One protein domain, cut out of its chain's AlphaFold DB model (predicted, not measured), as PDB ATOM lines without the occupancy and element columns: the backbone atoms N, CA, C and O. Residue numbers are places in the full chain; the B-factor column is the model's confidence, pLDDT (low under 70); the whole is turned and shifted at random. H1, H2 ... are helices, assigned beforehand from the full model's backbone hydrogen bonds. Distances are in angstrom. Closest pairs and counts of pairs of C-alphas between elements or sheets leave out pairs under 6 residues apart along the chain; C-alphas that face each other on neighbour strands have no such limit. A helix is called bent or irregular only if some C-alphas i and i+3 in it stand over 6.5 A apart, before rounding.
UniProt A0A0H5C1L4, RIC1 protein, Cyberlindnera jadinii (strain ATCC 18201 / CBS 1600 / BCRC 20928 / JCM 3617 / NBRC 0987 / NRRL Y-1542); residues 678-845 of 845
ATOM      1  N   ARG A 678      61.659 -51.736-104.545       89.56
ATOM      2  CA  ARG A 678      60.437 -52.297-105.138       89.56
ATOM      3  C   ARG A 678      60.451 -52.200-106.662       89.56
ATOM      4  O   ARG A 678      60.108 -53.170-107.329       89.56
ATOM      5  N   PHE A 679      60.877 -51.060-107.202       89.19
ATOM      6  CA  PHE A 679      61.027 -50.865-108.639       89.19
ATOM      7  C   PHE A 679      62.052 -51.831-109.242       89.19
ATOM      8  O   PHE A 679      61.740 -52.537-110.195       89.19
ATOM      9  N   GLU A 680      63.255 -51.930-108.674       88.00
ATOM     10  CA  GLU A 680      64.302 -52.804-109.223       88.00
ATOM     11  C   GLU A 680      64.010 -54.305-109.047       88.00
ATOM     12  O   GLU A 680      64.418 -55.099-109.893       88.00
ATOM     13  N   LEU A 681      63.236 -54.706-108.028       87.19
ATOM     14  CA  LEU A 681      62.794 -56.098-107.824       87.19
ATOM     15  C   LEU A 681      61.960 -56.659-108.986       87.19
ATOM     16  O   LEU A 681      61.829 -57.874-109.102       87.19
ATOM     17  N   THR A 682      61.401 -55.801-109.843       82.38
ATOM     18  CA  THR A 682      60.666 -56.238-111.043       82.38
ATOM     19  C   THR A 682      61.574 -56.814-112.129       82.38
ATOM     20  O   THR A 682      61.145 -57.692-112.875       82.38
ATOM     21  N   ASN A 683      62.829 -56.357-112.195       80.25
ATOM     22  CA  ASN A 683      63.754 -56.651-113.293       80.25
ATOM     23  C   ASN A 683      65.032 -57.374-112.840       80.25
ATOM     24  O   ASN A 683      65.748 -57.925-113.676       80.25
ATOM     25  N   SER A 684      65.338 -57.362-111.540       82.50
ATOM     26  CA  SER A 684      66.600 -57.864-110.989       82.50
ATOM     27  C   SER A 684      66.407 -58.915-109.900       82.50
ATOM     28  O   SER A 684      65.363 -59.034-109.257       82.50
ATOM     29  N   ASN A 685      67.474 -59.678-109.677       87.50
ATOM     30  CA  ASN A 685      67.502 -60.792-108.741       87.50
ATOM     31  C   ASN A 685      67.596 -60.279-107.294       87.50
ATOM     32  O   ASN A 685      68.282 -59.295-107.020       87.50
ATOM     33  N   ALA A 686      66.990 -60.997-106.345       87.75
ATOM     34  CA  ALA A 686      67.053 -60.666-104.917       87.75
ATOM     35  C   ALA A 686      68.500 -60.509-104.392       87.75
ATOM     36  O   ALA A 686      68.800 -59.553-103.683       87.75
ATOM     37  N   GLU A 687      69.413 -61.398-104.794       87.00
ATOM     38  CA  GLU A 687      70.823 -61.332-104.386       87.00
ATOM     39  C   GLU A 687      71.518 -60.062-104.902       87.00
ATOM     40  O   GLU A 687      72.206 -59.376-104.153       87.00
ATOM     41  N   GLU A 688      71.300 -59.697-106.168       88.19
ATOM     42  CA  GLU A 688      71.912 -58.508-106.777       88.19
ATOM     43  C   GLU A 688      71.463 -57.224-106.077       88.19
ATOM     44  O   GLU A 688      72.271 -56.334-105.801       88.19
ATOM     45  N   ILE A 689      70.177 -57.149-105.733       89.00
ATOM     46  CA  ILE A 689      69.589 -56.020-105.010       89.00
ATOM     47  C   ILE A 689      70.150 -55.946-103.590       89.00
ATOM     48  O   ILE A 689      70.514 -54.856-103.138       89.00
ATOM     49  N   TYR A 690      70.283 -57.085-102.904       90.00
ATOM     50  CA  TYR A 690      70.918 -57.130-101.589       90.00
ATOM     51  C   TYR A 690      72.356 -56.609-101.661       90.00
ATOM     52  O   TYR A 690      72.700 -55.696-100.918       90.00
ATOM     53  N   GLN A 691      73.176 -57.095-102.596       89.69
ATOM     54  CA  GLN A 691      74.566 -56.639-102.750       89.69
ATOM     55  C   GLN A 691      74.666 -55.146-103.100       89.69
ATOM     56  O   GLN A 691      75.561 -54.449-102.617       89.69
ATOM     57  N   LYS A 692      73.733 -54.627-103.906       88.50
ATOM     58  CA  LYS A 692      73.693 -53.210-104.290       88.50
ATOM     59  C   LYS A 692      73.379 -52.295-103.104       88.50
ATOM     60  O   LYS A 692      74.020 -51.254-102.953       88.50
ATOM     61  N   TYR A 693      72.410 -52.670-102.269       89.31
ATOM     62  CA  TYR A 693      71.865 -51.787-101.232       89.31
ATOM     63  C   TYR A 693      72.292 -52.117 -99.802       89.31
ATOM     64  O   TYR A 693      72.116 -51.266 -98.933       89.31
ATOM     65  N   CYS A 694      72.909 -53.269 -99.526       87.44
ATOM     66  CA  CYS A 694      73.312 -53.657 -98.166       87.44
ATOM     67  C   CYS A 694      74.259 -52.647 -97.499       87.44
ATOM     68  O   CYS A 694      74.237 -52.486 -96.281       87.44
ATOM     69  N   SER A 695      75.054 -51.924 -98.296       87.44
ATOM     70  CA  SER A 695      75.962 -50.873 -97.821       87.44
ATOM     71  C   SER A 695      75.252 -49.569 -97.424       87.44
ATOM     72  O   SER A 695      75.855 -48.700 -96.787       87.44
ATOM     73  N   PHE A 696      73.978 -49.395 -97.789       87.25
ATOM     74  CA  PHE A 696      73.244 -48.160 -97.537       87.25
ATOM     75  C   PHE A 696      72.788 -48.137 -96.079       87.25
ATOM     76  O   PHE A 696      72.094 -49.037 -95.612       87.25
ATOM     77  N   LYS A 697      73.100 -47.052 -95.359       82.25
ATOM     78  CA  LYS A 697      72.774 -46.912 -93.925       82.25
ATOM     79  C   LYS A 697      71.290 -47.138 -93.604       82.25
ATOM     80  O   LYS A 697      70.965 -47.667 -92.549       82.25
ATOM     81  N   ASN A 698      70.400 -46.735 -94.512       84.12
ATOM     82  CA  ASN A 698      68.952 -46.828 -94.325       84.12
ATOM     83  C   ASN A 698      68.342 -48.134 -94.854       84.12
ATOM     84  O   ASN A 698      67.132 -48.309 -94.746       84.12
ATOM     85  N   PHE A 699      69.141 -49.046 -95.412       88.56
ATOM     86  CA  PHE A 699      68.641 -50.292 -95.989       88.56
ATOM     87  C   PHE A 699      67.825 -51.147 -95.000       88.56
ATOM     88  O   PHE A 699      66.727 -51.558 -95.372       88.56
ATOM     89  N   PRO A 700      68.246 -51.358 -93.730       86.75
ATOM     90  CA  PRO A 700      67.436 -52.092 -92.749       86.75
ATOM     91  C   PRO A 700      66.041 -51.496 -92.539       86.75
ATOM     92  O   PRO A 700      65.051 -52.221 -92.529       86.75
ATOM     93  N   PHE A 701      65.959 -50.171 -92.408       86.06
ATOM     94  CA  PHE A 701      64.691 -49.474 -92.203       86.06
ATOM     95  C   PHE A 701      63.820 -49.474 -93.467       86.06
ATOM     96  O   PHE A 701      62.608 -49.646 -93.377       86.06
ATOM     97  N   ALA A 702      64.429 -49.333 -94.647       89.38
ATOM     98  CA  ALA A 702      63.719 -49.410 -95.920       89.38
ATOM     99  C   ALA A 702      63.076 -50.785 -96.134       89.38
ATOM    100  O   ALA A 702      61.934 -50.852 -96.573       89.38
ATOM    101  N   MET A 703      63.772 -51.870 -95.784       91.19
ATOM    102  CA  MET A 703      63.221 -53.225 -95.880       91.19
ATOM    103  C   MET A 703      62.125 -53.495 -94.854       91.19
ATOM    104  O   MET A 703      61.142 -54.149 -95.183       91.19
ATOM    105  N   GLU A 704      62.255 -52.960 -93.638       90.38
ATOM    106  CA  GLU A 704      61.183 -53.000 -92.638       90.38
ATOM    107  C   GLU A 704      59.921 -52.296 -93.152       90.38
ATOM    108  O   GLU A 704      58.832 -52.861 -93.089       90.38
ATOM    109  N   LEU A 705      60.070 -51.090 -93.713       89.12
ATOM    110  CA  LEU A 705      58.962 -50.326 -94.284       89.12
ATOM    111  C   LEU A 705      58.361 -51.017 -95.516       89.12
ATOM    112  O   LEU A 705      57.141 -51.076 -95.641       89.12
ATOM    113  N   LEU A 706      59.202 -51.569 -96.395       91.19
ATOM    114  CA  LEU A 706      58.773 -52.302 -97.586       91.19
ATOM    115  C   LEU A 706      57.973 -53.553 -97.204       91.19
ATOM    116  O   LEU A 706      56.903 -53.787 -97.765       91.19
ATOM    117  N   LEU A 707      58.452 -54.334 -96.228       91.94
ATOM    118  CA  LEU A 707      57.740 -55.512 -95.729       91.94
ATOM    119  C   LEU A 707      56.406 -55.109 -95.092       91.94
ATOM    120  O   LEU A 707      55.373 -55.669 -95.446       91.94
ATOM    121  N   TYR A 708      56.418 -54.097 -94.221       90.94
ATOM    122  CA  TYR A 708      55.219 -53.545 -93.585       90.94
ATOM    123  C   TYR A 708      54.154 -53.137 -94.614       90.94
ATOM    124  O   TYR A 708      53.009 -53.581 -94.528       90.94
ATOM    125  N   GLN A 709      54.533 -52.338 -95.618       90.19
ATOM    126  CA  GLN A 709      53.621 -51.865 -96.665       90.19
ATOM    127  C   GLN A 709      53.056 -53.022 -97.493       90.19
ATOM    128  O   GLN A 709      51.856 -53.063 -97.745       90.19
ATOM    129  N   THR A 710      53.898 -53.986 -97.867       89.38
ATOM    130  CA  THR A 710      53.487 -55.141 -98.683       89.38
ATOM    131  C   THR A 710      52.503 -56.040 -97.928       89.38
ATOM    132  O   THR A 710      51.523 -56.509 -98.505       89.38
ATOM    133  N   VAL A 711      52.723 -56.251 -96.623       90.56
ATOM    134  CA  VAL A 711      51.831 -57.052 -95.769       90.56
ATOM    135  C   VAL A 711      50.466 -56.381 -95.583       90.56
ATOM    136  O   VAL A 711      49.451 -57.076 -95.589       90.56
ATOM    137  N   ILE A 712      50.427 -55.056 -95.418       89.38
ATOM    138  CA  ILE A 712      49.178 -54.309 -95.188       89.38
ATOM    139  C   ILE A 712      48.370 -54.125 -96.474       89.38
ATOM    140  O   ILE A 712      47.148 -54.230 -96.442       89.38
ATOM    141  N   ASN A 713      49.031 -53.886 -97.608       89.44
ATOM    142  CA  ASN A 713      48.369 -53.587 -98.884       89.44
ATOM    143  C   ASN A 713      47.847 -54.818 -99.641       89.44
ATOM    144  O   ASN A 713      47.357 -54.692-100.758       89.44
ATOM    145  N   ASP A 714      47.973 -56.007 -99.070       84.38
ATOM    146  CA  ASP A 714      47.621 -57.254 -99.738       84.38
ATOM    147  C   ASP A 714      48.429 -57.612-100.997       84.38
ATOM    148  O   ASP A 714      47.955 -58.301-101.892       84.38
ATOM    149  N   GLU A 715      49.707 -57.225-101.021       87.50
ATOM    150  CA  GLU A 715      50.625 -57.463-102.144       87.50
ATOM    151  C   GLU A 715      51.361 -58.827-102.062       87.50
ATOM    152  O   GLU A 715      51.432 -59.470-101.006       87.50
ATOM    153  N   ASP A 716      51.938 -59.290-103.180       86.38
ATOM    154  CA  ASP A 716      52.723 -60.536-103.221       86.38
ATOM    155  C   ASP A 716      54.031 -60.413-102.417       86.38
ATOM    156  O   ASP A 716      54.906 -59.596-102.711       86.38
ATOM    157  N   LEU A 717      54.183 -61.273-101.407       87.88
ATOM    158  CA  LEU A 717      55.335 -61.293-100.504       87.88
ATOM    159  C   LEU A 717      56.510 -62.118-101.045       87.88
ATOM    160  O   LEU A 717      57.616 -62.018-100.515       87.88
ATOM    161  N   THR A 718      56.307 -62.917-102.096       86.81
ATOM    162  CA  THR A 718      57.271 -63.933-102.551       86.81
ATOM    163  C   THR A 718      58.644 -63.334-102.871       86.81
ATOM    164  O   THR A 718      59.675 -63.843-102.428       86.81
ATOM    165  N   THR A 719      58.679 -62.233-103.619       86.00
ATOM    166  CA  THR A 719      59.933 -61.598-104.059       86.00
ATOM    167  C   THR A 719      60.658 -60.901-102.906       86.00
ATOM    168  O   THR A 719      61.882 -60.984-102.799       86.00
ATOM    169  N   ILE A 720      59.913 -60.266-101.999       88.44
ATOM    170  CA  ILE A 720      60.474 -59.564-100.836       88.44
ATOM    171  C   ILE A 720      61.014 -60.562 -99.814       88.44
ATOM    172  O   ILE A 720      62.098 -60.356 -99.276       88.44
ATOM    173  N   ILE A 721      60.318 -61.675 -99.590       88.75
ATOM    174  CA  ILE A 721      60.787 -62.735 -98.694       88.75
ATOM    175  C   ILE A 721      62.094 -63.333 -99.203       88.75
ATOM    176  O   ILE A 721      63.034 -63.451 -98.423       88.75
ATOM    177  N   LYS A 722      62.205 -63.603-100.511       88.50
ATOM    178  CA  LYS A 722      63.471 -64.045-101.117       88.50
ATOM    179  C   LYS A 722      64.608 -63.056-100.867       88.50
ATOM    180  O   LYS A 722      65.714 -63.486-100.570       88.50
ATOM    181  N   LEU A 723      64.342 -61.749-100.958       89.12
ATOM    182  CA  LEU A 723      65.326 -60.697-100.675       89.12
ATOM    183  C   LEU A 723      65.738 -60.658 -99.199       89.12
ATOM    184  O   LEU A 723      66.916 -60.508 -98.888       89.12
ATOM    185  N   ILE A 724      64.784 -60.809 -98.286       89.12
ATOM    186  CA  ILE A 724      65.046 -60.793 -96.845       89.12
ATOM    187  C   ILE A 724      65.819 -62.056 -96.414       89.12
ATOM    188  O   ILE A 724      66.732 -61.957 -95.595       89.12
ATOM    189  N   GLN A 725      65.507 -63.215 -97.001       88.94
ATOM    190  CA  GLN A 725      66.133 -64.513 -96.706       88.94
ATOM    191  C   GLN A 725      67.585 -64.645 -97.197       88.94
ATOM    192  O   GLN A 725      68.261 -65.595 -96.806       88.94
ATOM    193  N   VAL A 726      68.095 -63.698 -97.999       88.56
ATOM    194  CA  VAL A 726      69.509 -63.664 -98.435       88.56
ATOM    195  C   VAL A 726      70.465 -63.706 -97.238       88.56
ATOM    196  O   VAL A 726      71.503 -64.365 -97.280       88.56
ATOM    197  N   ASN A 727      70.108 -63.030 -96.143       86.06
ATOM    198  CA  ASN A 727      70.894 -63.028 -94.916       86.06
ATOM    199  C   ASN A 727      70.008 -63.418 -93.716       86.06
ATOM    200  O   ASN A 727      69.171 -62.619 -93.293       86.06
ATOM    201  N   PRO A 728      70.218 -64.601 -93.107       83.81
ATOM    202  CA  PRO A 728      69.377 -65.102 -92.018       83.81
ATOM    203  C   PRO A 728      69.328 -64.210 -90.768       83.81
ATOM    204  O   PRO A 728      68.305 -64.168 -90.084       83.81
ATOM    205  N   LEU A 729      70.420 -63.497 -90.467       83.12
ATOM    206  CA  LEU A 729      70.481 -62.540 -89.360       83.12
ATOM    207  C   LEU A 729      69.647 -61.290 -89.675       83.12
ATOM    208  O   LEU A 729      68.924 -60.756 -88.834       83.12
ATOM    209  N   TYR A 730      69.743 -60.829 -90.919       84.38
ATOM    210  CA  TYR A 730      68.980 -59.693 -91.409       84.38
ATOM    211  C   TYR A 730      67.477 -59.988 -91.431       84.38
ATOM    212  O   TYR A 730      66.686 -59.166 -90.970       84.38
ATOM    213  N   GLU A 731      67.098 -61.180 -91.889       87.62
ATOM    214  CA  GLU A 731      65.725 -61.680 -91.872       87.62
ATOM    215  C   GLU A 731      65.109 -61.596 -90.482       87.62
ATOM    216  O   GLU A 731      64.059 -60.978 -90.305       87.62
ATOM    217  N   LEU A 732      65.802 -62.144 -89.484       86.56
ATOM    218  CA  LEU A 732      65.344 -62.146 -88.102       86.56
ATOM    219  C   LEU A 732      65.080 -60.720 -87.583       86.56
ATOM    220  O   LEU A 732      64.058 -60.451 -86.946       86.56
ATOM    221  N   ASN A 733      65.975 -59.784 -87.897       86.31
ATOM    222  CA  ASN A 733      65.883 -58.396 -87.449       86.31
ATOM    223  C   ASN A 733      64.780 -57.597 -88.161       86.31
ATOM    224  O   ASN A 733      64.096 -56.798 -87.522       86.31
ATOM    225  N   VAL A 734      64.583 -57.795 -89.466       88.44
ATOM    226  CA  VAL A 734      63.527 -57.104 -90.227       88.44
ATOM    227  C   VAL A 734      62.146 -57.646 -89.856       88.44
ATOM    228  O   VAL A 734      61.230 -56.865 -89.592       88.44
ATOM    229  N   VAL A 735      61.999 -58.971 -89.775       89.38
ATOM    230  CA  VAL A 735      60.721 -59.628 -89.457       89.38
ATOM    231  C   VAL A 735      60.269 -59.289 -88.038       89.38
ATOM    232  O   VAL A 735      59.114 -58.913 -87.848       89.38
ATOM    233  N   SER A 736      61.164 -59.346 -87.047       87.06
ATOM    234  CA  SER A 736      60.827 -59.006 -85.654       87.06
ATOM    235  C   SER A 736      60.349 -57.561 -85.492       87.06
ATOM    236  O   SER A 736      59.348 -57.310 -84.819       87.06
ATOM    237  N   LYS A 737      61.012 -56.599 -86.146       87.75
ATOM    238  CA  LYS A 737      60.596 -55.188 -86.133       87.75
ATOM    239  C   LYS A 737      59.274 -54.963 -86.860       87.75
ATOM    240  O   LYS A 737      58.446 -54.196 -86.372       87.75
ATOM    241  N   CYS A 738      59.053 -55.656 -87.978       89.00
ATOM    242  CA  CYS A 738      57.784 -55.608 -88.696       89.00
ATOM    243  C   CYS A 738      56.637 -56.153 -87.831       89.00
ATOM    244  O   CYS A 738      55.640 -55.457 -87.654       89.00
ATOM    245  N   LEU A 739      56.803 -57.338 -87.227       87.56
ATOM    246  CA  LEU A 739      55.817 -57.953 -86.322       87.56
ATOM    247  C   LEU A 739      55.458 -57.035 -85.145       87.56
ATOM    248  O   LEU A 739      54.294 -56.946 -84.776       87.56
ATOM    249  N   ARG A 740      56.432 -56.288 -84.604       85.69
ATOM    250  CA  ARG A 740      56.199 -55.305 -83.531       85.69
ATOM    251  C   ARG A 740      55.254 -54.166 -83.945       85.69
ATOM    252  O   ARG A 740      54.621 -53.571 -83.077       85.69
ATOM    253  N   LYS A 741      55.217 -53.806 -85.232       86.25
ATOM    254  CA  LYS A 741      54.490 -52.634 -85.755       86.25
ATOM    255  C   LYS A 741      53.146 -52.962 -86.400       86.25
ATOM    256  O   LYS A 741      52.313 -52.065 -86.507       86.25
ATOM    257  N   ILE A 742      52.951 -54.190 -86.873       86.62
ATOM    258  CA  ILE A 742      51.706 -54.610 -87.528       86.62
ATOM    259  C   ILE A 742      50.715 -55.193 -86.515       86.62
ATOM    260  O   ILE A 742      51.099 -55.820 -85.530       86.62
ATOM    261  N   GLU A 743      49.424 -55.025 -86.788       84.00
ATOM    262  CA  GLU A 743      48.353 -55.616 -85.981       84.00
ATOM    263  C   GLU A 743      48.352 -57.152 -86.077       84.00
ATOM    264  O   GLU A 743      48.735 -57.723 -87.101       84.00
ATOM    265  N   THR A 744      47.866 -57.821 -85.027       82.12
ATOM    266  CA  THR A 744      47.877 -59.291 -84.884       82.12
ATOM    267  C   THR A 744      47.189 -60.028 -86.033       82.12
ATOM    268  O   THR A 744      47.625 -61.113 -86.410       82.12
ATOM    269  N   GLN A 745      46.174 -59.419 -86.656       83.12
ATOM    270  CA  GLN A 745      45.465 -59.980 -87.812       83.12
ATOM    271  C   GLN A 745      46.368 -60.244 -89.032       83.12
ATOM    272  O   GLN A 745      46.070 -61.121 -89.842       83.12
ATOM    273  N   TYR A 746      47.489 -59.528 -89.159       86.50
ATOM    274  CA  TYR A 746      48.422 -59.683 -90.278       86.50
ATOM    275  C   TYR A 746      49.545 -60.697 -90.006       86.50
ATOM    276  O   TYR A 746      50.299 -61.040 -90.922       86.50
ATOM    277  N   TRP A 747      49.682 -61.195 -88.770       87.25
ATOM    278  CA  TRP A 747      50.820 -62.033 -88.371       87.25
ATOM    279  C   TRP A 747      50.779 -63.404 -89.044       87.25
ATOM    280  O   TRP A 747      51.789 -63.843 -89.592       87.25
ATOM    281  N   ASP A 748      49.605 -64.041 -89.086       84.31
ATOM    282  CA  ASP A 748      49.417 -65.353 -89.719       84.31
ATOM    283  C   ASP A 748      49.849 -65.358 -91.183       84.31
ATOM    284  O   ASP A 748      50.477 -66.304 -91.659       84.31
ATOM    285  N   ARG A 749      49.519 -64.293 -91.913       86.19
ATOM    286  CA  ARG A 749      49.902 -64.153 -93.314       86.19
ATOM    287  C   ARG A 749      51.417 -64.088 -93.462       86.19
ATOM    288  O   ARG A 749      51.973 -64.827 -94.274       86.19
ATOM    289  N   LEU A 750      52.067 -63.214 -92.693       87.38
ATOM    290  CA  LEU A 750      53.514 -63.036 -92.752       87.38
ATOM    291  C   LEU A 750      54.233 -64.348 -92.404       87.38
ATOM    292  O   LEU A 750      55.075 -64.805 -93.175       87.38
ATOM    293  N   LEU A 751      53.839 -65.010 -91.315       86.69
ATOM    294  CA  LEU A 751      54.435 -66.276 -90.874       86.69
ATOM    295  C   LEU A 751      54.231 -67.407 -91.894       86.69
ATOM    296  O   LEU A 751      55.189 -68.101 -92.239       86.69
ATOM    297  N   LYS A 752      53.022 -67.548 -92.460       87.06
ATOM    298  CA  LYS A 752      52.745 -68.529 -93.527       87.06
ATOM    299  C   LYS A 752      53.588 -68.278 -94.770       87.06
ATOM    300  O   LYS A 752      54.105 -69.227 -95.348       87.06
ATOM    301  N   SER A 753      53.734 -67.017 -95.172       86.19
ATOM    302  CA  SER A 753      54.530 -66.653 -96.348       86.19
ATOM    303  C   SER A 753      56.033 -66.873 -96.145       86.19
ATOM    304  O   SER A 753      56.719 -67.265 -97.084       86.19
ATOM    305  N   LEU A 754      56.539 -66.677 -94.921       85.44
ATOM    306  CA  LEU A 754      57.927 -66.974 -94.554       85.44
ATOM    307  C   LEU A 754      58.189 -68.483 -94.450       85.44
ATOM    308  O   LEU A 754      59.333 -68.909 -94.594       85.44
ATOM    309  N   GLY A 755      57.143 -69.278 -94.204       83.81
ATOM    310  CA  GLY A 755      57.256 -70.709 -93.937       83.81
ATOM    311  C   GLY A 755      57.875 -71.009 -92.571       83.81
ATOM    312  O   GLY A 755      58.534 -72.034 -92.430       83.81
ATOM    313  N   VAL A 756      57.703 -70.108 -91.595       83.56
ATOM    314  CA  VAL A 756      58.333 -70.199 -90.267       83.56
ATOM    315  C   VAL A 756      57.281 -70.064 -89.170       83.56
ATOM    316  O   VAL A 756      56.366 -69.243 -89.260       83.56
ATOM    317  N   THR A 757      57.425 -70.852 -88.111       82.25
ATOM    318  CA  THR A 757      56.602 -70.770 -86.898       82.25
ATOM    319  C   THR A 757      57.199 -69.802 -85.864       82.25
ATOM    320  O   THR A 757      58.414 -69.582 -85.839       82.25
ATOM    321  N   PRO A 758      56.390 -69.232 -84.952       80.31
ATOM    322  CA  PRO A 758      56.909 -68.364 -83.891       80.31
ATOM    323  C   PRO A 758      58.022 -69.010 -83.044       80.31
ATOM    324  O   PRO A 758      59.028 -68.362 -82.756       80.31
ATOM    325  N   SER A 759      57.895 -70.301 -82.710       77.81
ATOM    326  CA  SER A 759      58.919 -71.055 -81.968       77.81
ATOM    327  C   SER A 759      60.245 -71.154 -82.723       77.81
ATOM    328  O   SER A 759      61.311 -70.998 -82.128       77.81
ATOM    329  N   GLU A 760      60.198 -71.368 -84.039       82.62
ATOM    330  CA  GLU A 760      61.397 -71.426 -84.880       82.62
ATOM    331  C   GLU A 760      62.100 -70.065 -84.959       82.62
ATOM    332  O   GLU A 760      63.329 -70.022 -84.925       82.62
ATOM    333  N   LEU A 761      61.361 -68.947 -84.992       83.88
ATOM    334  CA  LEU A 761      61.954 -67.601 -84.940       83.88
ATOM    335  C   LEU A 761      62.678 -67.344 -83.611       83.88
ATOM    336  O   LEU A 761      63.792 -66.816 -83.609       83.88
ATOM    337  N   VAL A 762      62.083 -67.760 -82.489       82.75
ATOM    338  CA  VAL A 762      62.707 -67.681 -81.156       82.75
ATOM    339  C   VAL A 762      63.978 -68.537 -81.104       82.75
ATOM    340  O   VAL A 762      65.035 -68.060 -80.689       82.75
ATOM    341  N   GLN A 763      63.926 -69.777 -81.595       83.69
ATOM    342  CA  GLN A 763      65.089 -70.668 -81.632       83.69
ATOM    343  C   GLN A 763      66.198 -70.148 -82.561       83.69
ATOM    344  O   GLN A 763      67.387 -70.257 -82.237       83.69
ATOM    345  N   LYS A 764      65.828 -69.539 -83.693       84.94
ATOM    346  CA  LYS A 764      66.756 -68.891 -84.631       84.94
ATOM    347  C   LYS A 764      67.479 -67.723 -83.959       84.94
ATOM    348  O   LYS A 764      68.699 -67.635 -84.077       84.94
ATOM    349  N   ALA A 765      66.773 -66.907 -83.171       85.69
ATOM    350  CA  ALA A 765      67.376 -65.827 -82.387       85.69
ATOM    351  C   ALA A 765      68.370 -66.333 -81.328       85.69
ATOM    352  O   ALA A 765      69.468 -65.786 -81.216       85.69
ATOM    353  N   ILE A 766      68.037 -67.414 -80.612       84.81
ATOM    354  CA  ILE A 766      68.944 -68.049 -79.636       84.81
ATOM    355  C   ILE A 766      70.201 -68.586 -80.333       84.81
ATOM    356  O   ILE A 766      71.320 -68.343 -79.882       84.81
ATOM    357  N   THR A 767      70.030 -69.285 -81.458       88.00
ATOM    358  CA  THR A 767      71.139 -69.890 -82.216       88.00
ATOM    359  C   THR A 767      72.092 -68.827 -82.767       88.00
ATOM    360  O   THR A 767      73.308 -69.016 -82.754       88.00
ATOM    361  N   MET A 768      71.551 -67.690 -83.214       85.56
ATOM    362  CA  MET A 768      72.326 -66.555 -83.728       85.56
ATOM    363  C   MET A 768      72.875 -65.635 -82.632       85.56
ATOM    364  O   MET A 768      73.647 -64.738 -82.950       85.56
ATOM    365  N   LYS A 769      72.530 -65.878 -81.359       85.25
ATOM    366  CA  LYS A 769      72.895 -65.042 -80.202       85.25
ATOM    367  C   LYS A 769      72.390 -63.594 -80.301       85.25
ATOM    368  O   LYS A 769      73.007 -62.676 -79.771       85.25
ATOM    369  N   GLU A 770      71.247 -63.387 -80.951       83.81
ATOM    370  CA  GLU A 770      70.601 -62.075 -81.085       83.81
ATOM    371  C   GLU A 770      69.636 -61.827 -79.922       83.81
ATOM    372  O   GLU A 770      68.411 -61.913 -80.053       83.81
ATOM    373  N   TRP A 771      70.198 -61.535 -78.747       83.88
ATOM    374  CA  TRP A 771      69.454 -61.439 -77.484       83.88
ATOM    375  C   TRP A 771      68.405 -60.320 -77.472       83.88
ATOM    376  O   TRP A 771      67.319 -60.486 -76.916       83.88
ATOM    377  N   ARG A 772      68.684 -59.196 -78.142       80.38
ATOM    378  CA  ARG A 772      67.742 -58.071 -78.243       80.38
ATOM    379  C   ARG A 772      66.499 -58.458 -79.036       80.38
ATOM    380  O   ARG A 772      65.371 -58.239 -78.598       80.38
ATOM    381  N   THR A 773      66.712 -59.045 -80.207       83.38
ATOM    382  CA  THR A 773      65.633 -59.492 -81.086       83.38
ATOM    383  C   THR A 773      64.839 -60.627 -80.448       83.38
ATOM    384  O   THR A 773      63.614 -60.637 -80.546       83.38
ATOM    385  N   LEU A 774      65.510 -61.516 -79.709       83.38
ATOM    386  CA  LEU A 774      64.873 -62.542 -78.886       83.38
ATOM    387  C   LEU A 774      63.896 -61.937 -77.867       83.38
ATOM    388  O   LEU A 774      62.741 -62.355 -77.823       83.38
ATOM    389  N   GLY A 775      64.314 -60.925 -77.099       77.25
ATOM    390  CA  GLY A 775      63.439 -60.259 -76.127       77.25
ATOM    391  C   GLY A 775      62.205 -59.620 -76.774       77.25
ATOM    392  O   GLY A 775      61.084 -59.817 -76.304       77.25
ATOM    393  N   ILE A 776      62.386 -58.935 -77.911       81.00
ATOM    394  CA  ILE A 776      61.280 -58.351 -78.691       81.00
ATOM    395  C   ILE A 776      60.306 -59.438 -79.170       81.00
ATOM    396  O   ILE A 776      59.097 -59.287 -79.008       81.00
ATOM    397  N   LEU A 777      60.815 -60.536 -79.736       81.69
ATOM    398  CA  LEU A 777      59.993 -61.640 -80.241       81.69
ATOM    399  C   LEU A 777      59.188 -62.317 -79.132       81.69
ATOM    400  O   LEU A 777      58.016 -62.615 -79.340       81.69
ATOM    401  N   VAL A 778      59.773 -62.516 -77.947       78.94
ATOM    402  CA  VAL A 778      59.043 -63.088 -76.807       78.94
ATOM    403  C   VAL A 778      57.894 -62.172 -76.387       78.94
ATOM    404  O   VAL A 778      56.775 -62.648 -76.235       78.94
ATOM    405  N   VAL A 779      58.118 -60.858 -76.273       76.44
ATOM    406  CA  VAL A 779      57.034 -59.904 -75.956       76.44
ATOM    407  C   VAL A 779      55.935 -59.919 -77.026       76.44
ATOM    408  O   VAL A 779      54.750 -59.878 -76.697       76.44
ATOM    409  N   ILE A 780      56.304 -59.997 -78.307       78.06
ATOM    410  CA  ILE A 780      55.354 -60.091 -79.425       78.06
ATOM    411  C   ILE A 780      54.517 -61.369 -79.305       78.06
ATOM    412  O   ILE A 780      53.290 -61.297 -79.291       78.06
ATOM    413  N   PHE A 781      55.146 -62.537 -79.178       76.31
ATOM    414  CA  PHE A 781      54.425 -63.810 -79.202       76.31
ATOM    415  C   PHE A 781      53.630 -64.094 -77.930       76.31
ATOM    416  O   PHE A 781      52.554 -64.675 -78.018       76.31
ATOM    417  N   LEU A 782      54.047 -63.568 -76.778       71.00
ATOM    418  CA  LEU A 782      53.204 -63.598 -75.585       71.00
ATOM    419  C   LEU A 782      51.901 -62.789 -75.756       71.00
ATOM    420  O   LEU A 782      50.887 -63.138 -75.157       71.00
ATOM    421  N   ASN A 783      51.892 -61.730 -76.580       67.50
ATOM    422  CA  ASN A 783      50.645 -61.054 -76.967       67.50
ATOM    423  C   ASN A 783      49.827 -61.883 -77.974       67.50
ATOM    424  O   ASN A 783      48.597 -61.835 -77.935       67.50
ATOM    425  N   TYR A 784      50.482 -62.658 -78.846       67.00
ATOM    426  CA  TYR A 784      49.813 -63.536 -79.817       67.00
ATOM    427  C   TYR A 784      48.901 -64.564 -79.148       67.00
ATOM    428  O   TYR A 784      47.747 -64.732 -79.553       67.00
ATOM    429  N   ASP A 785      49.418 -65.196 -78.091       62.66
ATOM    430  CA  ASP A 785      48.771 -66.283 -77.351       62.66
ATOM    431  C   ASP A 785      47.423 -65.859 -76.743       62.66
ATOM    432  O   ASP A 785      46.520 -66.679 -76.586       62.66
ATOM    433  N   THR A 786      47.240 -64.564 -76.453       55.69
ATOM    434  CA  THR A 786      45.977 -64.034 -75.907       55.69
ATOM    435  C   THR A 786      44.868 -63.873 -76.953       55.69
ATOM    436  O   THR A 786      43.693 -63.857 -76.587       55.69
ATOM    437  N   ALA A 787      45.216 -63.765 -78.240       51.19
ATOM    438  CA  ALA A 787      44.274 -63.495 -79.331       51.19
ATOM    439  C   ALA A 787      43.903 -64.752 -80.136       51.19
ATOM    440  O   ALA A 787      42.739 -64.928 -80.488       51.19
ATOM    441  N   ASN A 788      44.869 -65.640 -80.393       50.12
ATOM    442  CA  ASN A 788      44.688 -66.886 -81.141       50.12
ATOM    443  C   ASN A 788      45.277 -68.037 -80.311       50.12
ATOM    444  O   ASN A 788      46.481 -68.260 -80.345       50.12
ATOM    445  N   ALA A 789      44.440 -68.753 -79.555       46.22
ATOM    446  CA  ALA A 789      44.818 -69.803 -78.597       46.22
ATOM    447  C   ALA A 789      45.495 -71.047 -79.234       46.22
ATOM    448  O   ALA A 789      44.924 -72.139 -79.238       46.22
ATOM    449  N   VAL A 790      46.690 -70.892 -79.814       44.19
ATOM    450  CA  VAL A 790      47.401 -71.936 -80.581       44.19
ATOM    451  C   VAL A 790      48.846 -72.140 -80.110       44.19
ATOM    452  O   VAL A 790      49.448 -73.161 -80.438       44.19
ATOM    453  N   MET A 791      49.405 -71.257 -79.282       46.72
ATOM    454  CA  MET A 791      50.720 -71.466 -78.678       46.72
ATOM    455  C   MET A 791      50.685 -71.232 -77.165       46.72
ATOM    456  O   MET A 791      49.948 -70.400 -76.650       46.72
ATOM    457  N   SER A 792      51.437 -72.058 -76.443       52.34
ATOM    458  CA  SER A 792      51.758 -71.869 -75.034       52.34
ATOM    459  C   SER A 792      53.271 -71.952 -74.936       52.34
ATOM    460  O   SER A 792      53.831 -73.051 -74.989       52.34
ATOM    461  N   ILE A 793      53.957 -70.810 -74.865       59.50
ATOM    462  CA  ILE A 793      55.380 -70.832 -74.516       59.50
ATOM    463  C   ILE A 793      55.474 -71.406 -73.097       59.50
ATOM    464  O   ILE A 793      54.940 -70.828 -72.153       59.50
ATOM    465  N   GLU A 794      56.110 -72.569 -72.949       64.81
ATOM    466  CA  GLU A 794      56.247 -73.227 -71.649       64.81
ATOM    467  C   GLU A 794      56.981 -72.311 -70.655       64.81
ATOM    468  O   GLU A 794      57.999 -71.695 -70.987       64.81
ATOM    469  N   GLU A 795      56.488 -72.238 -69.414       67.19
ATOM    470  CA  GLU A 795      57.050 -71.368 -68.370       67.19
ATOM    471  C   GLU A 795      58.556 -71.604 -68.143       67.19
ATOM    472  O   GLU A 795      59.299 -70.663 -67.869       67.19
ATOM    473  N   GLU A 796      59.031 -72.844 -68.295       67.38
ATOM    474  CA  GLU A 796      60.455 -73.187 -68.178       67.38
ATOM    475  C   GLU A 796      61.297 -72.623 -69.330       67.38
ATOM    476  O   GLU A 796      62.406 -72.131 -69.104       67.38
ATOM    477  N   SER A 797      60.751 -72.604 -70.549       70.50
ATOM    478  CA  SER A 797      61.398 -71.987 -71.712       70.50
ATOM    479  C   SER A 797      61.529 -70.472 -71.522       70.50
ATOM    480  O   SER A 797      62.600 -69.915 -71.768       70.50
ATOM    481  N   LEU A 798      60.500 -69.809 -70.983       73.69
ATOM    482  CA  LEU A 798      60.539 -68.382 -70.619       73.69
ATOM    483  C   LEU A 798      61.607 -68.070 -69.567       73.69
ATOM    484  O   LEU A 798      62.359 -67.107 -69.727       73.69
ATOM    485  N   ILE A 799      61.711 -68.895 -68.520       73.81
ATOM    486  CA  ILE A 799      62.745 -68.756 -67.482       73.81
ATOM    487  C   ILE A 799      64.145 -68.902 -68.100       73.81
ATOM    488  O   ILE A 799      65.036 -68.111 -67.788       73.81
ATOM    489  N   SER A 800      64.338 -69.865 -69.009       78.12
ATOM    490  CA  SER A 800      65.628 -70.081 -69.681       78.12
ATOM    491  C   SER A 800      66.037 -68.909 -70.582       78.12
ATOM    492  O   SER A 800      67.191 -68.482 -70.546       78.12
ATOM    493  N   ILE A 801      65.089 -68.331 -71.330       78.44
ATOM    494  CA  ILE A 801      65.327 -67.166 -72.192       78.44
ATOM    495  C   ILE A 801      65.648 -65.932 -71.345       78.44
ATOM    496  O   ILE A 801      66.591 -65.209 -71.655       78.44
ATOM    497  N   MET A 802      64.919 -65.716 -70.247       75.69
ATOM    498  CA  MET A 802      65.205 -64.629 -69.305       75.69
ATOM    499  C   MET A 802      66.603 -64.753 -68.695       75.69
ATOM    500  O   MET A 802      67.301 -63.748 -68.579       75.69
ATOM    501  N   LYS A 803      67.032 -65.971 -68.345       78.50
ATOM    502  CA  LYS A 803      68.393 -66.229 -67.862       78.50
ATOM    503  C   LYS A 803      69.445 -65.925 -68.926       78.50
ATOM    504  O   LYS A 803      70.389 -65.201 -68.646       78.50
ATOM    505  N   LEU A 804      69.232 -66.382 -70.161       81.69
ATOM    506  CA  LEU A 804      70.114 -66.080 -71.293       81.69
ATOM    507  C   LEU A 804      70.252 -64.573 -71.543       81.69
ATOM    508  O   LEU A 804      71.367 -64.098 -71.736       81.69
ATOM    509  N   ILE A 805      69.152 -63.813 -71.527       79.00
ATOM    510  CA  ILE A 805      69.202 -62.357 -71.728       79.00
ATOM    511  C   ILE A 805      69.920 -61.680 -70.552       79.00
ATOM    512  O   ILE A 805      70.785 -60.843 -70.785       79.00
ATOM    513  N   TYR A 806      69.619 -62.072 -69.310       77.81
ATOM    514  CA  TYR A 806      70.249 -61.512 -68.110       77.81
ATOM    515  C   TYR A 806      71.761 -61.762 -68.058       77.81
ATOM    516  O   TYR A 806      72.529 -60.831 -67.824       77.81
ATOM    517  N   ASP A 807      72.197 -62.994 -68.330       79.31
ATOM    518  CA  ASP A 807      73.614 -63.372 -68.306       79.31
ATOM    519  C   ASP A 807      74.430 -62.608 -69.364       79.31
ATOM    520  O   ASP A 807      75.615 -62.344 -69.163       79.31
ATOM    521  N   ASN A 808      73.798 -62.223 -70.478       80.50
ATOM    522  CA  ASN A 808      74.431 -61.483 -71.574       80.50
ATOM    523  C   ASN A 808      74.177 -59.964 -71.527       80.50
ATOM    524  O   ASN A 808      74.654 -59.255 -72.406       80.50
ATOM    525  N   ALA A 809      73.462 -59.449 -70.519       77.62
ATOM    526  CA  ALA A 809      73.189 -58.016 -70.353       77.62
ATOM    527  C   ALA A 809      74.313 -57.260 -69.613       77.62
ATOM    528  O   ALA A 809      74.168 -56.074 -69.308       77.62
ATOM    529  N   GLN A 810      75.429 -57.921 -69.281       67.44
ATOM    530  CA  GLN A 810      76.578 -57.247 -68.671       67.44
ATOM    531  C   GLN A 810      77.136 -56.198 -69.645       67.44
ATOM    532  O   GLN A 810      77.567 -56.537 -70.742       67.44
ATOM    533  N   ASP A 811      77.099 -54.930 -69.225       66.38
ATOM    534  CA  ASP A 811      77.556 -53.747 -69.967       66.38
ATOM    535  C   ASP A 811      76.734 -53.348 -71.222       66.38
ATOM    536  O   ASP A 811      77.215 -52.559 -72.038       66.38
ATOM    537  N   ASP A 812      75.483 -53.817 -71.364       75.81
ATOM    538  CA  ASP A 812      74.554 -53.399 -72.436       75.81
ATOM    539  C   ASP A 812      73.250 -52.797 -71.868       75.81
ATOM    540  O   ASP A 812      72.310 -53.504 -71.489       75.81
ATOM    541  N   ASP A 813      73.196 -51.461 -71.821       73.69
ATOM    542  CA  ASP A 813      72.057 -50.689 -71.301       73.69
ATOM    543  C   ASP A 813      70.733 -50.984 -72.044       73.69
ATOM    544  O   ASP A 813      69.658 -50.959 -71.440       73.69
ATOM    545  N   GLU A 814      70.773 -51.307 -73.342       68.56
ATOM    546  CA  GLU A 814      69.565 -51.573 -74.138       68.56
ATOM    547  C   GLU A 814      68.998 -52.982 -73.877       68.56
ATOM    548  O   GLU A 814      67.776 -53.195 -73.906       68.56
ATOM    549  N   LEU A 815      69.862 -53.962 -73.591       73.19
ATOM    550  CA  LEU A 815      69.440 -55.292 -73.132       73.19
ATOM    551  C   LEU A 815      68.822 -55.235 -71.729       73.19
ATOM    552  O   LEU A 815      67.852 -55.955 -71.460       73.19
ATOM    553  N   TRP A 816      69.300 -54.336 -70.866       77.00
ATOM    554  CA  TRP A 816      68.660 -54.046 -69.579       77.00
ATOM    555  C   TRP A 816      67.248 -53.479 -69.742       77.00
ATOM    556  O   TRP A 816      66.321 -53.954 -69.078       77.00
ATOM    557  N   GLU A 817      67.047 -52.520 -70.650       76.31
ATOM    558  CA  GLU A 817      65.708 -51.998 -70.964       76.31
ATOM    559  C   GLU A 817      64.776 -53.098 -71.483       76.31
ATOM    560  O   GLU A 817      63.647 -53.234 -71.005       76.31
ATOM    561  N   THR A 818      65.262 -53.933 -72.404       71.69
ATOM    562  CA  THR A 818      64.489 -55.052 -72.972       71.69
ATOM    563  C   THR A 818      64.085 -56.057 -71.885       71.69
ATOM    564  O   THR A 818      62.929 -56.482 -71.817       71.69
ATOM    565  N   SER A 819      65.005 -56.379 -70.973       73.88
ATOM    566  CA  SER A 819      64.742 -57.247 -69.816       73.88
ATOM    567  C   SER A 819      63.681 -56.653 -68.887       73.88
ATOM    568  O   SER A 819      62.815 -57.362 -68.372       73.88
ATOM    569  N   PHE A 820      63.707 -55.337 -68.685       76.56
ATOM    570  CA  PHE A 820      62.728 -54.636 -67.863       76.56
ATOM    571  C   PHE A 820      61.334 -54.596 -68.507       76.56
ATOM    572  O   PHE A 820      60.333 -54.781 -67.805       76.56
ATOM    573  N   GLU A 821      61.243 -54.414 -69.828       74.19
ATOM    574  CA  GLU A 821      59.982 -54.549 -70.572       74.19
ATOM    575  C   GLU A 821      59.409 -55.967 -70.446       74.19
ATOM    576  O   GLU A 821      58.222 -56.117 -70.138       74.19
ATOM    577  N   MET A 822      60.245 -57.003 -70.573       74.12
ATOM    578  CA  MET A 822      59.821 -58.393 -70.363       74.12
ATOM    579  C   MET A 822      59.291 -58.627 -68.943       74.12
ATOM    580  O   MET A 822      58.225 -59.214 -68.781       74.12
ATOM    581  N   LEU A 823      59.968 -58.126 -67.903       75.31
ATOM    582  CA  LEU A 823      59.506 -58.255 -66.512       75.31
ATOM    583  C   LEU A 823      58.163 -57.551 -66.268       75.31
ATOM    584  O   LEU A 823      57.300 -58.088 -65.568       75.31
ATOM    585  N   ARG A 824      57.960 -56.360 -66.851       73.88
ATOM    586  CA  ARG A 824      56.664 -55.661 -66.816       73.88
ATOM    587  C   ARG A 824      55.569 -56.499 -67.468       73.88
ATOM    588  O   ARG A 824      54.470 -56.575 -66.924       73.88
ATOM    589  N   PHE A 825      55.880 -57.141 -68.590       69.94
ATOM    590  CA  PHE A 825      54.940 -57.986 -69.314       69.94
ATOM    591  C   PHE A 825      54.602 -59.277 -68.552       69.94
ATOM    592  O   PHE A 825      53.435 -59.628 -68.410       69.94
ATOM    593  N   LEU A 826      55.595 -59.942 -67.958       70.69
ATOM    594  CA  LEU A 826      55.378 -61.126 -67.116       70.69
ATOM    595  C   LEU A 826      54.481 -60.821 -65.907       70.69
ATOM    596  O   LEU A 826      53.654 -61.644 -65.529       70.69
ATOM    597  N   LYS A 827      54.592 -59.617 -65.331       71.31
ATOM    598  CA  LYS A 827      53.703 -59.151 -64.254       71.31
ATOM    599  C   LYS A 827      52.264 -58.903 -64.726       71.31
ATOM    600  O   LYS A 827      51.338 -59.030 -63.929       71.31
ATOM    601  N   LEU A 828      52.078 -58.510 -65.989       68.69
ATOM    602  CA  LEU A 828      50.758 -58.362 -66.612       68.69
ATOM    603  C   LEU A 828      50.096 -59.727 -66.852       68.69
ATOM    604  O   LEU A 828      48.896 -59.851 -66.621       68.69
ATOM    605  N   LEU A 829      50.870 -60.733 -67.272       68.12
ATOM    606  CA  LEU A 829      50.389 -62.104 -67.488       68.12
ATOM    607  C   LEU A 829      50.081 -62.849 -66.180       68.12
ATOM    608  O   LEU A 829      49.068 -63.538 -66.098       68.12
ATOM    609  N   ASP A 830      50.935 -62.707 -65.159       72.12
ATOM    610  CA  ASP A 830      50.767 -63.326 -63.840       72.12
ATOM    611  C   ASP A 830      50.703 -62.260 -62.725       72.12
ATOM    612  O   ASP A 830      51.730 -61.895 -62.132       72.12
ATOM    613  N   PRO A 831      49.490 -61.795 -62.362       69.81
ATOM    614  CA  PRO A 831      49.291 -60.837 -61.275       69.81
ATOM    615  C   PRO A 831      49.768 -61.356 -59.912       69.81
ATOM    616  O   PRO A 831      50.048 -60.559 -59.013       69.81
ATOM    617  N   THR A 832      49.868 -62.680 -59.734       75.38
ATOM    618  CA  THR A 832      50.306 -63.308 -58.476       75.38
ATOM    619  C   THR A 832      51.825 -63.269 -58.292       75.38
ATOM    620  O   THR A 832      52.321 -63.503 -57.185       75.38
ATOM    621  N   CYS A 833      52.564 -62.899 -59.346       72.38
ATOM    622  CA  CYS A 833      54.026 -62.816 -59.386       72.38
ATOM    623  C   CYS A 833      54.737 -64.142 -59.039       72.38
ATOM    624  O   CYS A 833      55.899 -64.126 -58.618       72.38
ATOM    625  N   ALA A 834      54.070 -65.288 -59.183       75.88
ATOM    626  CA  ALA A 834      54.646 -66.605 -58.923       75.88
ATOM    627  C   ALA A 834      55.719 -66.955 -59.965       75.88
ATOM    628  O   ALA A 834      56.811 -67.403 -59.600       75.88
ATOM    629  N   LEU A 835      55.457 -66.660 -61.242       72.44
ATOM    630  CA  LEU A 835      56.407 -66.855 -62.341       72.44
ATOM    631  C   LEU A 835      57.649 -65.964 -62.178       72.44
ATOM    632  O   LEU A 835      58.778 -66.427 -62.305       72.44
ATOM    633  N   LEU A 836      57.448 -64.706 -61.777       74.44
ATOM    634  CA  LEU A 836      58.524 -63.752 -61.480       74.44
ATOM    635  C   LEU A 836      59.446 -64.228 -60.349       74.44
ATOM    636  O   LEU A 836      60.664 -64.099 -60.459       74.44
ATOM    637  N   LYS A 837      58.891 -64.820 -59.282       78.69
ATOM    638  CA  LYS A 837      59.687 -65.408 -58.191       78.69
ATOM    639  C   LYS A 837      60.520 -66.601 -58.664       78.69
ATOM    640  O   LYS A 837      61.665 -66.740 -58.238       78.69
ATOM    641  N   ARG A 838      59.980 -67.433 -59.562       76.31
ATOM    642  CA  ARG A 838      60.724 -68.543 -60.183       76.31
ATOM    643  C   ARG A 838      61.856 -68.031 -61.073       76.31
ATOM    644  O   ARG A 838      62.984 -68.495 -60.913       76.31
ATOM    645  N   CYS A 839      61.603 -67.022 -61.910       74.94
ATOM    646  CA  CYS A 839      62.651 -66.348 -62.684       74.94
ATOM    647  C   CYS A 839      63.747 -65.794 -61.764       74.94
ATOM    648  O   CYS A 839      64.917 -66.086 -61.971       74.94
ATOM    649  N   GLN A 840      63.379 -65.069 -60.700       77.31
ATOM    650  CA  GLN A 840      64.338 -64.533 -59.730       77.31
ATOM    651  C   GLN A 840      65.215 -65.638 -59.128       77.31
ATOM    652  O   GLN A 840      66.431 -65.488 -59.098       77.31
ATOM    653  N   SER A 841      64.615 -66.756 -58.702       77.75
ATOM    654  CA  SER A 841      65.373 -67.876 -58.134       77.75
ATOM    655  C   SER A 841      66.367 -68.494 -59.125       77.75
ATOM    656  O   SER A 841      67.487 -68.807 -58.731       77.75
ATOM    657  N   ALA A 842      65.994 -68.593 -60.406       73.62
ATOM    658  CA  ALA A 842      66.834 -69.141 -61.472       73.62
ATOM    659  C   ALA A 842      67.964 -68.195 -61.922       73.62
ATOM    660  O   ALA A 842      68.979 -68.660 -62.442       73.62
ATOM    661  N   LEU A 843      67.785 -66.882 -61.735       71.75
ATOM    662  CA  LEU A 843      68.793 -65.846 -61.995       71.75
ATOM    663  C   LEU A 843      69.812 -65.721 -60.850       71.75
ATOM    664  O   LEU A 843      70.945 -65.314 -61.074       71.75
ATOM    665  N   THR A 844      69.412 -66.055 -59.618       67.19
ATOM    666  CA  THR A 844      70.301 -66.065 -58.440       67.19
ATOM    667  C   THR A 844      71.103 -67.360 -58.266       67.19
ATOM    668  O   THR A 844      71.991 -67.403 -57.415       67.19
ATOM    669  N   SER A 845      70.765 -68.406 -59.028       55.91
ATOM    670  CA  SER A 845      71.459 -69.703 -59.085       55.91
ATOM    671  C   SER A 845      72.400 -69.777 -60.278       55.91
ATOM    672  O   SER A 845      73.526 -70.278 -60.103       55.91
TER     673      SER A 845
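This is residues 678 to 845 of the 845 residues of the protein "RIC1 protein" of Cyberlindnera jadinii (strain ATCC 18201 / CBS 1600 / BCRC 20928 / JCM 3617 / NBRC 0987 / NRRL Y-1542) (UniProt A0A0H5C1L4). Ten helices follow one another in an elongated stack, most of them crossing its long axis, with H1 at one end and H10 at the other. H1 to H5 make one half, with crossed helices; H4 and H7 join it to the other half, where H6 packs on H7 and H7 to H10 form an up-and-down bundle, each helix running against the one before it. The printed part has 168 residues, ten named helices, H1 to H10 in chain order, and no named strand: the class is all helix. It is compact, with a radius of gyration of the C-alphas of 17.4 A, and spans 56 by 36 by 20 A, only just elongated.

H1, residues 686 to 693, begins at C-alpha 686 (67.053, -60.666, -104.917). H2 is residues 699 to 712, 19.9 A long; H3 is 718 to 724; H4 is 728 to 741, 20.4 A. H5, residues 744 to 754, is only just irregular: C-alphas 745 and 748 are 6.9 A apart. H6 is residues 758 to 768. H7, residues 771 to 787, is 25.3 A long and begins at C-alpha 771 (69.454, -61.439, -77.484). H8 is 795 to 807; H9 is 813 to 829, 24.8 A. H10, residues 834 to 843, ends at C-alpha 843 (68.793, -65.846, -61.995).

H4 and H7 are the hubs, touching four helices each. They touch at a steep tilt of 44 degrees, the closest C-alphas being Ser 736 and Leu 777, 6.1 A. H4 touches H2 at 53 degrees, steep, with C-alphas 704 and 734 5.3 A apart at the closest. H5 touches H2 with residues 711 to 712 of H2 alone, closest C-alphas 711 and 750, 6.9 A. H1 touches H3, closest C-alphas 686 and 723, 4.6 A. H6 and H7 form a hairpin at a shallow tilt of 8 degrees, closest C-alphas 765 and 774, 5.4 A. H7 touches H9 at 18 degrees, shallow, the same way, closest C-alphas 772 and 815, 6.1 A. H8 touches H10 at 42 degrees, steep, closest C-alphas 799 and 839, 5.4 A. H1 and H10 are apart. Every O i to N i+4 pair is within hydrogen-bond range in H1, H2, H3, H4, H6, H8, H9 and H10; H5 has 5 of 7 and H7 11 of 13.

The C-alphas farthest apart, Asn 683 and Thr 832, are 56.8 A from each other. The printed part has no cut, and no link is long. Residues 692 to 698 stand free. The mean pLDDT of the printed part is 79.9; 23 residues are under 70, among them 783 to 796.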